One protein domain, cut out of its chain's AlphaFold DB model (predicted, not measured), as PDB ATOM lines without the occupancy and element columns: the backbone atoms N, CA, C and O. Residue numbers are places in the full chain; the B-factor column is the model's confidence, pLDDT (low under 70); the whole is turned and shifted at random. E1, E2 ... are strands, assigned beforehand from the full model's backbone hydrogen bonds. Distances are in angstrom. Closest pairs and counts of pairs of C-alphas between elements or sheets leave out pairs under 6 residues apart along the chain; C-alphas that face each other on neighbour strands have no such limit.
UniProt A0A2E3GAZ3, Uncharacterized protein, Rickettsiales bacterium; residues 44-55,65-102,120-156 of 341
ATOM      1  N   ARG A  44     198.513 114.260 146.197       88.56
ATOM      2  CA  ARG A  44     197.382 113.659 145.495       88.56
ATOM      3  C   ARG A  44     197.850 112.524 144.596       88.56
ATOM      4  O   ARG A  44     198.746 112.717 143.760       88.56
ATOM      5  N   GLU A  45     197.231 111.363 144.753       85.62
ATOM      6  CA  GLU A  45     197.470 110.162 143.956       85.62
ATOM      7  C   GLU A  45     196.188 109.688 143.281       85.62
ATOM      8  O   GLU A  45     195.105 109.761 143.854       85.62
ATOM      9  N   PHE A  46     196.330 109.183 142.056       83.19
ATOM     10  CA  PHE A  46     195.227 108.634 141.280       83.19
ATOM     11  C   PHE A  46     195.458 107.140 141.075       83.19
ATOM     12  O   PHE A  46     196.506 106.740 140.565       83.19
ATOM     13  N   TYR A  47     194.469 106.326 141.430       79.12
ATOM     14  CA  TYR A  47     194.468 104.889 141.174       79.12
ATOM     15  C   TYR A  47     193.362 104.541 140.170       79.12
ATOM     16  O   TYR A  47     192.241 105.036 140.274       79.12
ATOM     17  N   SER A  48     193.657 103.670 139.200       71.81
ATOM     18  CA  SER A  48     192.669 103.129 138.256       71.81
ATOM     19  C   SER A  48     192.464 101.628 138.478       71.81
ATOM     20  O   SER A  48     193.427 100.870 138.634       71.81
ATOM     21  N   GLY A  49     191.201 101.191 138.488       58.12
ATOM     22  CA  GLY A  49     190.810  99.826 138.857       58.12
ATOM     23  C   GLY A  49     191.374  98.694 137.983       58.12
ATOM     24  O   GLY A  49     191.479  97.568 138.461       58.12
ATOM     25  N   THR A  50     191.786  98.945 136.735       55.59
ATOM     26  CA  THR A  50     192.257  97.888 135.813       55.59
ATOM     27  C   THR A  50     193.678  97.410 136.112       55.59
ATOM     28  O   THR A  50     194.038  96.284 135.774       55.59
ATOM     29  N   SER A  51     194.487  98.239 136.772       49.81
ATOM     30  CA  SER A  51     195.939  98.051 136.871       49.81
ATOM     31  C   SER A  51     196.382  97.020 137.917       49.81
ATOM     32  O   SER A  51     197.561  96.677 137.957       49.81
ATOM     33  N   TYR A  52     195.486  96.547 138.791       50.25
ATOM     34  CA  TYR A  52     195.922  95.911 140.045       50.25
ATOM     35  C   TYR A  52     195.261  94.582 140.416       50.25
ATOM     36  O   TYR A  52     195.833  93.833 141.208       50.25
ATOM     37  N   PHE A  53     194.148  94.198 139.781       50.53
ATOM     38  CA  PHE A  53     193.615  92.834 139.933       50.53
ATOM     39  C   PHE A  53     194.567  91.755 139.370       50.53
ATOM     40  O   PHE A  53     194.418  90.578 139.683       50.53
ATOM     41  N   ALA A  54     195.579  92.143 138.582       41.81
ATOM     42  CA  ALA A  54     196.530  91.231 137.944       41.81
ATOM     43  C   ALA A  54     197.723  90.799 138.828       41.81
ATOM     44  O   ALA A  54     198.469  89.908 138.433       41.81
ATOM     45  N   SER A  55     197.913  91.382 140.021       39.72
ATOM     46  CA  SER A  55     199.037  91.054 140.928       39.72
ATOM     47  C   SER A  55     198.706  89.937 141.939       39.72
ATOM     48  O   SER A  55     199.401  89.730 142.934       39.72
ATOM     49  N   GLY A  65     193.888  90.974 151.803       53.47
ATOM     50  CA  GLY A  65     192.848  91.837 151.239       53.47
ATOM     51  C   GLY A  65     193.334  92.929 150.277       53.47
ATOM     52  O   GLY A  65     194.457  93.429 150.373       53.47
ATOM     53  N   LEU A  66     192.427  93.313 149.370       61.59
ATOM     54  CA  LEU A  66     192.569  94.311 148.300       61.59
ATOM     55  C   LEU A  66     192.668  95.752 148.846       61.59
ATOM     56  O   LEU A  66     191.855  96.613 148.521       61.59
ATOM     57  N   GLY A  67     193.634  96.001 149.728       72.00
ATOM     58  CA  GLY A  67     193.963  97.335 150.218       72.00
ATOM     59  C   GLY A  67     195.097  97.955 149.406       72.00
ATOM     60  O   GLY A  67     196.070  97.268 149.084       72.00
ATOM     61  N   PHE A  68     195.005  99.249 149.106       79.25
ATOM     62  CA  PHE A  68     196.099  99.996 148.486       79.25
ATOM     63  C   PHE A  68     197.112 100.342 149.571       79.25
ATOM     64  O   PHE A  68     196.750 100.935 150.587       79.25
ATOM     65  N   ALA A  69     198.370  99.945 149.382       85.12
ATOM     66  CA  ALA A  69     199.433 100.317 150.306       85.12
ATOM     67  C   ALA A  69     199.592 101.837 150.306       85.12
ATOM     68  O   ALA A  69     199.796 102.441 149.253       85.12
ATOM     69  N   LEU A  70     199.499 102.438 151.489       88.31
ATOM     70  CA  LEU A  70     199.748 103.857 151.640       88.31
ATOM     71  C   LEU A  70     201.250 104.127 151.460       88.31
ATOM     72  O   LEU A  70     202.079 103.334 151.932       88.31
ATOM     73  N   PRO A  71     201.621 105.230 150.793       88.19
ATOM     74  CA  PRO A  71     203.013 105.634 150.631       88.19
ATOM     75  C   PRO A  71     203.749 105.719 151.970       88.19
ATOM     76  O   PRO A  71     203.167 106.081 152.987       88.19
ATOM     77  N   GLN A  72     205.055 105.432 151.983       89.31
ATOM     78  CA  GLN A  72     205.849 105.440 153.224       89.31
ATOM     79  C   GLN A  72     205.858 106.800 153.939       89.31
ATOM     80  O   GLN A  72     206.090 106.870 155.142       89.31
ATOM     81  N   ASN A  73     205.631 107.885 153.201       91.38
ATOM     82  CA  ASN A  73     205.559 109.237 153.733       91.38
ATOM     83  C   ASN A  73     204.131 109.666 154.116       91.38
ATOM     84  O   ASN A  73     203.964 110.819 154.501       91.38
ATOM     85  N   TYR A  74     203.120 108.801 154.021       93.81
ATOM     86  CA  TYR A  74     201.749 109.102 154.440       93.81
ATOM     87  C   TYR A  74     201.675 109.504 155.924       93.81
ATOM     88  O   TYR A  74     202.365 108.933 156.770       93.81
ATOM     89  N   LYS A  75     200.812 110.477 156.241       93.19
ATOM     90  CA  LYS A  75     200.469 110.857 157.622       93.19
ATOM     91  C   LYS A  75     198.988 110.742 157.917       93.19
ATOM     92  O   LYS A  75     198.599 110.143 158.910       93.19
ATOM     93  N   GLN A  76     198.180 111.381 157.080       92.50
ATOM     94  CA  GLN A  76     196.769 111.604 157.356       92.50
ATOM     95  C   GLN A  76     196.015 111.717 156.042       92.50
ATOM     96  O   GLN A  76     196.485 112.344 155.096       92.50
ATOM     97  N   VAL A  77     194.838 111.105 155.972       93.31
ATOM     98  CA  VAL A  77     193.939 111.270 154.830       93.31
ATOM     99  C   VAL A  77     193.265 112.635 154.915       93.31
ATOM    100  O   VAL A  77     192.834 113.041 155.987       93.31
ATOM    101  N   VAL A  78     193.189 113.337 153.788       92.25
ATOM    102  CA  VAL A  78     192.429 114.588 153.665       92.25
ATOM    103  C   VAL A  78     191.088 114.296 153.008       92.25
ATOM    104  O   VAL A  78     190.048 114.691 153.520       92.25
ATOM    105  N   ALA A  79     191.106 113.587 151.877       92.44
ATOM    106  CA  ALA A  79     189.900 113.216 151.155       92.44
ATOM    107  C   ALA A  79     190.143 112.002 150.256       92.44
ATOM    108  O   ALA A  79     191.255 111.769 149.777       92.44
ATOM    109  N   VAL A  80     189.076 111.251 150.000       91.12
ATOM    110  CA  VAL A  80     189.059 110.158 149.028       91.12
ATOM    111  C   VAL A  80     187.855 110.364 148.131       91.12
ATOM    112  O   VAL A  80     186.742 110.527 148.630       91.12
ATOM    113  N   TYR A  81     188.062 110.334 146.822       90.69
ATOM    114  CA  TYR A  81     186.992 110.390 145.837       90.69
ATOM    115  C   TYR A  81     186.986 109.111 145.004       90.69
ATOM    116  O   TYR A  81     188.039 108.567 144.673       90.69
ATOM    117  N   CYS A  82     185.794 108.651 144.641       88.50
ATOM    118  CA  CYS A  82     185.585 107.619 143.638       88.50
ATOM    119  C   CYS A  82     184.783 108.211 142.489       88.50
ATOM    120  O   CYS A  82     183.669 108.690 142.697       88.50
ATOM    121  N   ASP A  83     185.350 108.183 141.286       86.50
ATOM    122  CA  ASP A  83     184.702 108.690 140.073       86.50
ATOM    123  C   ASP A  83     184.185 110.139 140.262       86.50
ATOM    124  O   ASP A  83     183.090 110.504 139.839       86.50
ATOM    125  N   GLY A  84     184.972 110.959 140.974       85.06
ATOM    126  CA  GLY A  84     184.664 112.356 141.310       85.06
ATOM    127  C   GLY A  84     183.739 112.562 142.515       85.06
ATOM    128  O   GLY A  84     183.597 113.691 142.981       85.06
ATOM    129  N   SER A  85     183.140 111.503 143.063       88.12
ATOM    130  CA  SER A  85     182.258 111.587 144.234       88.12
ATOM    131  C   SER A  85     183.030 111.348 145.535       88.12
ATOM    132  O   SER A  85     183.787 110.379 145.602       88.12
ATOM    133  N   PRO A  86     182.863 112.184 146.579       91.25
ATOM    134  CA  PRO A  86     183.563 111.991 147.845       91.25
ATOM    135  C   PRO A  86     183.087 110.712 148.539       91.25
ATOM    136  O   PRO A  86     181.890 110.428 148.596       91.25
ATOM    137  N   LEU A  87     184.028 109.957 149.095       90.62
ATOM    138  CA  LEU A  87     183.753 108.799 149.932       90.62
ATOM    139  C   LEU A  87     183.840 109.171 151.407       90.62
ATOM    140  O   LEU A  87     184.697 109.948 151.823       90.62
ATOM    141  N   VAL A  88     182.986 108.543 152.207       91.19
ATOM    142  CA  VAL A  88     183.005 108.683 153.664       91.19
ATOM    143  C   VAL A  88     183.954 107.642 154.250       91.19
ATOM    144  O   VAL A  88     183.941 106.481 153.827       91.19
ATOM    145  N   ARG A  89     184.764 108.037 155.234       90.50
ATOM    146  CA  ARG A  89     185.549 107.080 156.013       90.50
ATOM    147  C   ARG A  89     184.622 106.346 156.977       90.50
ATOM    148  O   ARG A  89     183.864 106.976 157.704       90.50
ATOM    149  N   LYS A  90     184.684 105.019 157.015       87.88
ATOM    150  CA  LYS A  90     183.989 104.214 158.024       87.88
ATOM    151  C   LYS A  90     184.964 103.220 158.611       87.88
ATOM    152  O   LYS A  90     185.534 102.437 157.862       87.88
ATOM    153  N   THR A  91     185.116 103.231 159.933       81.06
ATOM    154  CA  THR A  91     185.860 102.182 160.627       81.06
ATOM    155  C   THR A  91     185.152 100.856 160.396       81.06
ATOM    156  O   THR A  91     184.021 100.653 160.840       81.06
ATOM    157  N   ILE A  92     185.814  99.959 159.681       68.00
ATOM    158  CA  ILE A  92     185.337  98.608 159.443       68.00
ATOM    159  C   ILE A  92     185.725  97.809 160.683       68.00
ATOM    160  O   ILE A  92     186.852  97.339 160.829       68.00
ATOM    161  N   ILE A  93     184.793  97.693 161.627       62.44
ATOM    162  CA  ILE A  93     184.988  96.869 162.821       62.44
ATOM    163  C   ILE A  93     184.986  95.399 162.378       62.44
ATOM    164  O   ILE A  93     184.185  95.004 161.532       62.44
ATOM    165  N   GLY A  94     185.915  94.613 162.932       53.41
ATOM    166  CA  GLY A  94     186.385  93.295 162.483       53.41
ATOM    167  C   GLY A  94     185.384  92.143 162.303       53.41
ATOM    168  O   GLY A  94     185.817  91.002 162.290       53.41
ATOM    169  N   GLU A  95     184.088  92.386 162.122       49.72
ATOM    170  CA  GLU A  95     183.133  91.405 161.582       49.72
ATOM    171  C   GLU A  95     182.722  91.729 160.129       49.72
ATOM    172  O   GLU A  95     182.440  90.817 159.346       49.72
ATOM    173  N   ASP A  96     182.785  93.000 159.713       48.88
ATOM    174  CA  ASP A  96     182.451  93.437 158.346       48.88
ATOM    175  C   ASP A  96     183.583  93.183 157.333       48.88
ATOM    176  O   ASP A  96     183.345  93.159 156.124       48.88
ATOM    177  N   TYR A  97     184.800  92.910 157.814       50.84
ATOM    178  CA  TYR A  97     185.908  92.408 156.990       50.84
ATOM    179  C   TYR A  97     185.604  91.024 156.380       50.84
ATOM    180  O   TYR A  97     186.221  90.645 155.386       50.84
ATOM    181  N   PHE A  98     184.681  90.253 156.972       49.28
ATOM    182  CA  PHE A  98     184.703  88.788 156.868       49.28
ATOM    183  C   PHE A  98     183.481  88.138 156.222       49.28
ATOM    184  O   PHE A  98     183.489  86.927 156.005       49.28
ATOM    185  N   ARG A  99     182.438  88.885 155.843       45.19
ATOM    186  CA  ARG A  99     181.292  88.279 155.142       45.19
ATOM    187  C   ARG A  99     181.535  88.204 153.639       45.19
ATOM    188  O   ARG A  99     180.938  88.935 152.849       45.19
ATOM    189  N   VAL A 100     182.378  87.252 153.241       45.62
ATOM    190  CA  VAL A 100     182.265  86.647 151.910       45.62
ATOM    191  C   VAL A 100     180.843  86.094 151.819       45.62
ATOM    192  O   VAL A 100     180.414  85.322 152.674       45.62
ATOM    193  N   ASN A 101     180.078  86.525 150.818       42.69
ATOM    194  CA  ASN A 101     178.793  85.907 150.510       42.69
ATOM    195  C   ASN A 101     179.047  84.440 150.104       42.69
ATOM    196  O   ASN A 101     179.190  84.143 148.922       42.69
ATOM    197  N   GLU A 102     179.051  83.511 151.060       46.28
ATOM    198  CA  GLU A 102     178.929  82.070 150.789       46.28
ATOM    199  C   GLU A 102     177.544  81.696 150.223       46.28
ATOM    200  O   GLU A 102     177.301  80.557 149.832       46.28
ATOM    201  N   GLY A 120     189.053  87.215 154.907       45.06
ATOM    202  CA  GLY A 120     188.022  87.158 153.866       45.06
ATOM    203  C   GLY A 120     188.129  88.322 152.876       45.06
ATOM    204  O   GLY A 120     188.405  89.456 153.256       45.06
ATOM    205  N   ILE A 121     187.924  88.045 151.588       50.22
ATOM    206  CA  ILE A 121     188.000  89.030 150.499       50.22
ATOM    207  C   ILE A 121     186.604  89.602 150.244       50.22
ATOM    208  O   ILE A 121     185.673  88.857 149.934       50.22
ATOM    209  N   LEU A 122     186.456  90.925 150.267       52.31
ATOM    210  CA  LEU A 122     185.257  91.602 149.770       52.31
ATOM    211  C   LEU A 122     185.196  91.480 148.234       52.31
ATOM    212  O   LEU A 122     185.842  92.233 147.513       52.31
ATOM    213  N   THR A 123     184.437  90.513 147.711       51.03
ATOM    214  CA  THR A 123     184.283  90.262 146.259       51.03
ATOM    215  C   THR A 123     183.093  90.986 145.625       51.03
ATOM    216  O   THR A 123     182.677  90.653 144.513       51.03
ATOM    217  N   ARG A 124     182.513  91.992 146.291       59.75
ATOM    218  CA  ARG A 124     181.455  92.795 145.668       59.75
ATOM    219  C   ARG A 124     182.072  93.763 144.661       59.75
ATOM    220  O   ARG A 124     182.610  94.804 145.029       59.75
ATOM    221  N   VAL A 125     181.973  93.397 143.384       70.69
ATOM    222  CA  VAL A 125     182.211  94.310 142.262       70.69
ATOM    223  C   VAL A 125     181.141  95.398 142.313       70.69
ATOM    224  O   VAL A 125     179.948  95.097 142.302       70.69
ATOM    225  N   GLY A 126     181.565  96.654 142.392       77.00
ATOM    226  CA  GLY A 126     180.671  97.803 142.481       77.00
ATOM    227  C   GLY A 126     181.439  99.089 142.763       77.00
ATOM    228  O   GLY A 126     182.626  99.049 143.079       77.00
ATOM    229  N   THR A 127     180.774 100.232 142.624       82.56
ATOM    230  CA  THR A 127     181.361 101.531 142.965       82.56
ATOM    231  C   THR A 127     181.529 101.628 144.487       82.56
ATOM    232  O   THR A 127     180.540 101.438 145.203       82.56
ATOM    233  N   PRO A 128     182.740 101.910 145.002       86.12
ATOM    234  CA  PRO A 128     182.944 102.138 146.424       86.12
ATOM    235  C   PRO A 128     181.983 103.191 146.976       86.12
ATOM    236  O   PRO A 128     181.760 104.230 146.361       86.12
ATOM    237  N   SER A 129     181.445 102.937 148.165       85.25
ATOM    238  CA  SER A 129     180.596 103.890 148.895       85.25
ATOM    239  C   SER A 129     181.241 104.390 150.187       85.25
ATOM    240  O   SER A 129     180.802 105.387 150.751       85.25
ATOM    241  N   TYR A 130     182.257 103.686 150.689       88.94
ATOM    242  CA  TYR A 130     183.068 104.108 151.827       88.94
ATOM    243  C   TYR A 130     184.451 103.458 151.769       88.94
ATOM    244  O   TYR A 130     184.675 102.504 151.016       88.94
ATOM    245  N   TYR A 131     185.363 103.974 152.585       89.50
ATOM    246  CA  TYR A 131     186.709 103.437 152.741       89.50
ATOM    247  C   TYR A 131     187.097 103.332 154.217       89.50
ATOM    248  O   TYR A 131     186.488 103.974 155.073       89.50
ATOM    249  N   ASP A 132     188.137 102.556 154.495       89.25
ATOM    250  CA  ASP A 132     188.816 102.532 155.788       89.25
ATOM    251  C   ASP A 132     190.331 102.486 155.610       89.25
ATOM    252  O   ASP A 132     190.827 102.158 154.534       89.25
ATOM    253  N   ILE A 133     191.071 102.818 156.662       88.62
ATOM    254  CA  ILE A 133     192.527 102.753 156.692       88.62
ATOM    255  C   ILE A 133     192.955 101.888 157.872       88.62
ATOM    256  O   ILE A 133     192.763 102.273 159.024       88.62
ATOM    257  N   VAL A 134     193.574 100.748 157.564       84.38
ATOM    258  CA  VAL A 134     194.058  99.757 158.534       84.38
ATOM    259  C   VAL A 134     195.451  99.306 158.106       84.38
ATOM    260  O   VAL A 134     195.695  99.103 156.920       84.38
ATOM    261  N   ASP A 135     196.386  99.192 159.049       85.19
ATOM    262  CA  ASP A 135     197.746  98.678 158.812       85.19
ATOM    263  C   ASP A 135     198.464  99.294 157.594       85.19
ATOM    264  O   ASP A 135     199.027  98.599 156.744       85.19
ATOM    265  N   ASN A 136     198.439 100.629 157.501       87.38
ATOM    266  CA  ASN A 136     199.049 101.394 156.408       87.38
ATOM    267  C   ASN A 136     198.510 101.016 155.011       87.38
ATOM    268  O   ASN A 136     199.219 101.075 154.003       87.38
ATOM    269  N   ARG A 137     197.246 100.601 154.944       87.31
ATOM    270  CA  ARG A 137     196.532 100.309 153.704       87.31
ATOM    271  C   ARG A 137     195.164 100.965 153.729       87.31
ATOM    272  O   ARG A 137     194.512 100.986 154.769       87.31
ATOM    273  N   ILE A 138     194.723 101.466 152.582       87.19
ATOM    274  CA  ILE A 138     193.347 101.925 152.389       87.19
ATOM    275  C   ILE A 138     192.518 100.808 151.756       87.19
ATOM    276  O   ILE A 138     192.889 100.250 150.725       87.19
ATOM    277  N   TYR A 139     191.401 100.482 152.388       84.69
ATOM    278  CA  TYR A 139     190.444  99.471 151.961       84.69
ATOM    279  C   TYR A 139     189.155 100.139 151.516       84.69
ATOM    280  O   TYR A 139     188.738 101.148 152.076       84.69
ATOM    281  N   PHE A 140     188.496  99.534 150.539       83.69
ATOM    282  CA  PHE A 140     187.205  99.980 150.039       83.69
ATOM    283  C   PHE A 140     186.202  98.848 150.189       83.69
ATOM    284  O   PHE A 140     186.548  97.672 150.081       83.69
ATOM    285  N   ASN A 141     184.945  99.201 150.423       80.31
ATOM    286  CA  ASN A 141     183.896  98.209 150.637       80.31
ATOM    287  C   ASN A 141     183.501  97.442 149.369       80.31
ATOM    288  O   ASN A 141     183.015  96.314 149.441       80.31
ATOM    289  N   GLN A 142     183.670  98.089 148.218       78.25
ATOM    290  CA  GLN A 142     183.449  97.571 146.873       78.25
ATOM    291  C   GLN A 142     184.469  98.243 145.963       78.25
ATOM    292  O   GLN A 142     184.816  99.397 146.199       78.25
ATOM    293  N   ILE A 143     184.954  97.543 144.941       66.88
ATOM    294  CA  ILE A 143     185.806  98.143 143.910       66.88
ATOM    295  C   ILE A 143     185.372  97.595 142.556       66.88
ATOM    296  O   ILE A 143     185.371  96.382 142.332       66.88
ATOM    297  N   SER A 144     185.022  98.490 141.636       69.06
ATOM    298  CA  SER A 144     184.879  98.159 140.225       69.06
ATOM    299  C   SER A 144     186.254  98.207 139.568       69.06
ATOM    300  O   SER A 144     187.027  99.133 139.811       69.06
ATOM    301  N   GLY A 145     186.532  97.271 138.657       69.12
ATOM    302  CA  GLY A 145     187.730  97.319 137.810       69.12
ATOM    303  C   GLY A 145     187.825  98.582 136.943       69.12
ATOM    304  O   GLY A 145     188.865  98.829 136.349       69.12
ATOM    305  N   THR A 146     186.771  99.397 136.875       76.62
ATOM    306  CA  THR A 146     186.737 100.650 136.108       76.62
ATOM    307  C   THR A 146     186.798 101.912 136.962       76.62
ATOM    308  O   THR A 146     186.935 102.991 136.392       76.62
ATOM    309  N   SER A 147     186.666 101.814 138.289       81.56
ATOM    310  CA  SER A 147     186.610 103.005 139.142       81.56
ATOM    311  C   SER A 147     187.953 103.734 139.174       81.56
ATOM    312  O   SER A 147     189.021 103.111 139.216       81.56
ATOM    313  N   LYS A 148     187.883 105.066 139.162       84.38
ATOM    314  CA  LYS A 148     189.010 105.980 139.357       84.38
ATOM    315  C   LYS A 148     188.971 106.482 140.797       84.38
ATOM    316  O   LYS A 148     188.029 107.166 141.193       84.38
ATOM    317  N   ILE A 149     189.987 106.132 141.577       85.88
ATOM    318  CA  ILE A 149     190.159 106.620 142.942       85.88
ATOM    319  C   ILE A 149     191.107 107.805 142.914       85.88
ATOM    320  O   ILE A 149     192.197 107.724 142.352       85.88
ATOM    321  N   ASP A 150     190.697 108.883 143.555       88.25
ATOM    322  CA  ASP A 150     191.513 110.062 143.780       88.25
ATOM    323  C   ASP A 150     191.731 110.230 145.284       88.25
ATOM    324  O   ASP A 150     190.786 110.386 146.062       88.25
ATOM    325  N   PHE A 151     192.989 110.111 145.691       90.38
ATOM    326  CA  PHE A 151     193.412 110.046 147.077       90.38
ATOM    327  C   PHE A 151     194.247 111.270 147.435       90.38
ATOM    328  O   PHE A 151     195.379 111.424 146.972       90.38
ATOM    329  N   ILE A 152     193.694 112.125 148.296       91.69
ATOM    330  CA  ILE A 152     194.342 113.335 148.800       91.69
ATOM    331  C   ILE A 152     194.757 113.092 150.248       91.69
ATOM    332  O   ILE A 152     193.926 112.764 151.100       91.69
ATOM    333  N   TYR A 153     196.038 113.273 150.551       93.44
ATOM    334  CA  TYR A 153     196.589 112.987 151.873       93.44
ATOM    335  C   TYR A 153     197.707 113.957 152.265       93.44
ATOM    336  O   TYR A 153     198.416 114.507 151.423       93.44
ATOM    337  N   LYS A 154     197.874 114.168 153.571       93.69
ATOM    338  CA  LYS A 154     199.045 114.823 154.152       93.69
ATOM    339  C   LYS A 154     200.212 113.855 154.163       93.69
ATOM    340  O   LYS A 154     200.045 112.687 154.528       93.69
ATOM    341  N   SER A 155     201.394 114.345 153.818       94.44
ATOM    342  CA  SER A 155     202.596 113.524 153.769       94.44
ATOM    343  C   SER A 155     203.805 114.225 154.383       94.44
ATOM    344  O   SER A 155     203.828 115.442 154.569       94.44
ATOM    345  N   ASN A 156     204.817 113.442 154.753       95.19
ATOM    346  CA  ASN A 156     206.135 113.981 155.040       95.19
ATOM    347  C   ASN A 156     206.742 114.525 153.745       95.19
ATOM    348  O   ASN A 156     206.823 113.806 152.745       95.19
TER     349      ASN A 156
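What this domain is: This is residues 44 to 55, 65 to 102 and 120 to 156 of the 341 residues of an uncharacterized protein of Rickettsiales bacterium (UniProt A0A2E3GAZ3). With little regular structure, an antiparallel sheet in the order E1, E5, E2 makes one end, the hairpin E3 and E4 sits near the middle, and loops, residues 93 to 102 and 120 to 124, make the other end. The class is all strand: 87 printed residues, 31 in five strands, E1 to E5 along the chain, with no named helix. The whole is compact, radius of gyration of the C-alphas 12.5 A, yet elongated, spanning 42 by 27 by 26 A.

Where its parts are: E5, residues 148 to 155, is 21.2 A long and ends at C-alpha 155 (202.596, 113.524, 153.769). E2, residues 74 to 82, is 19.5 A and bends by 68 degrees at residue 78. E1, residues 44 to 48, is 13.6 A, from C-alpha 44 (197.382, 113.659, 145.495). E3, residues 130 to 134, is 13.6 A; E4, residues 137 to 140, 10.0 A.

How they stand to each other: The three-stranded sheet is only just strongly twisted, C-alphas up to 4.4 A off its plane. Inner strand E5 is antiparallel to E2, N 78 to O 152 2.8 A, and to E1, N 47 to O 149 2.8 A. In the hairpin, N 139 to O 132 is 2.8 A. E2 and E3 are near each other. Residues 88 to 89 pair parallel with E3, and 68 to 69 antiparallel with E4.

The domain as a whole: The farthest C-alphas, Glu 102 and Asn 156, are 42.1 A apart. The printed part has two cuts: the C-alphas of residues 55 and 65 are 12.1 A apart across the first, with 9 residues of the chain not printed, and those of residues 102 and 120 are 10.9 A apart across the second, with 17 not printed. No link printed whole is long. Mean pLDDT of the printed part is 75.9; 28 residues are under 70, among them 92 to 102.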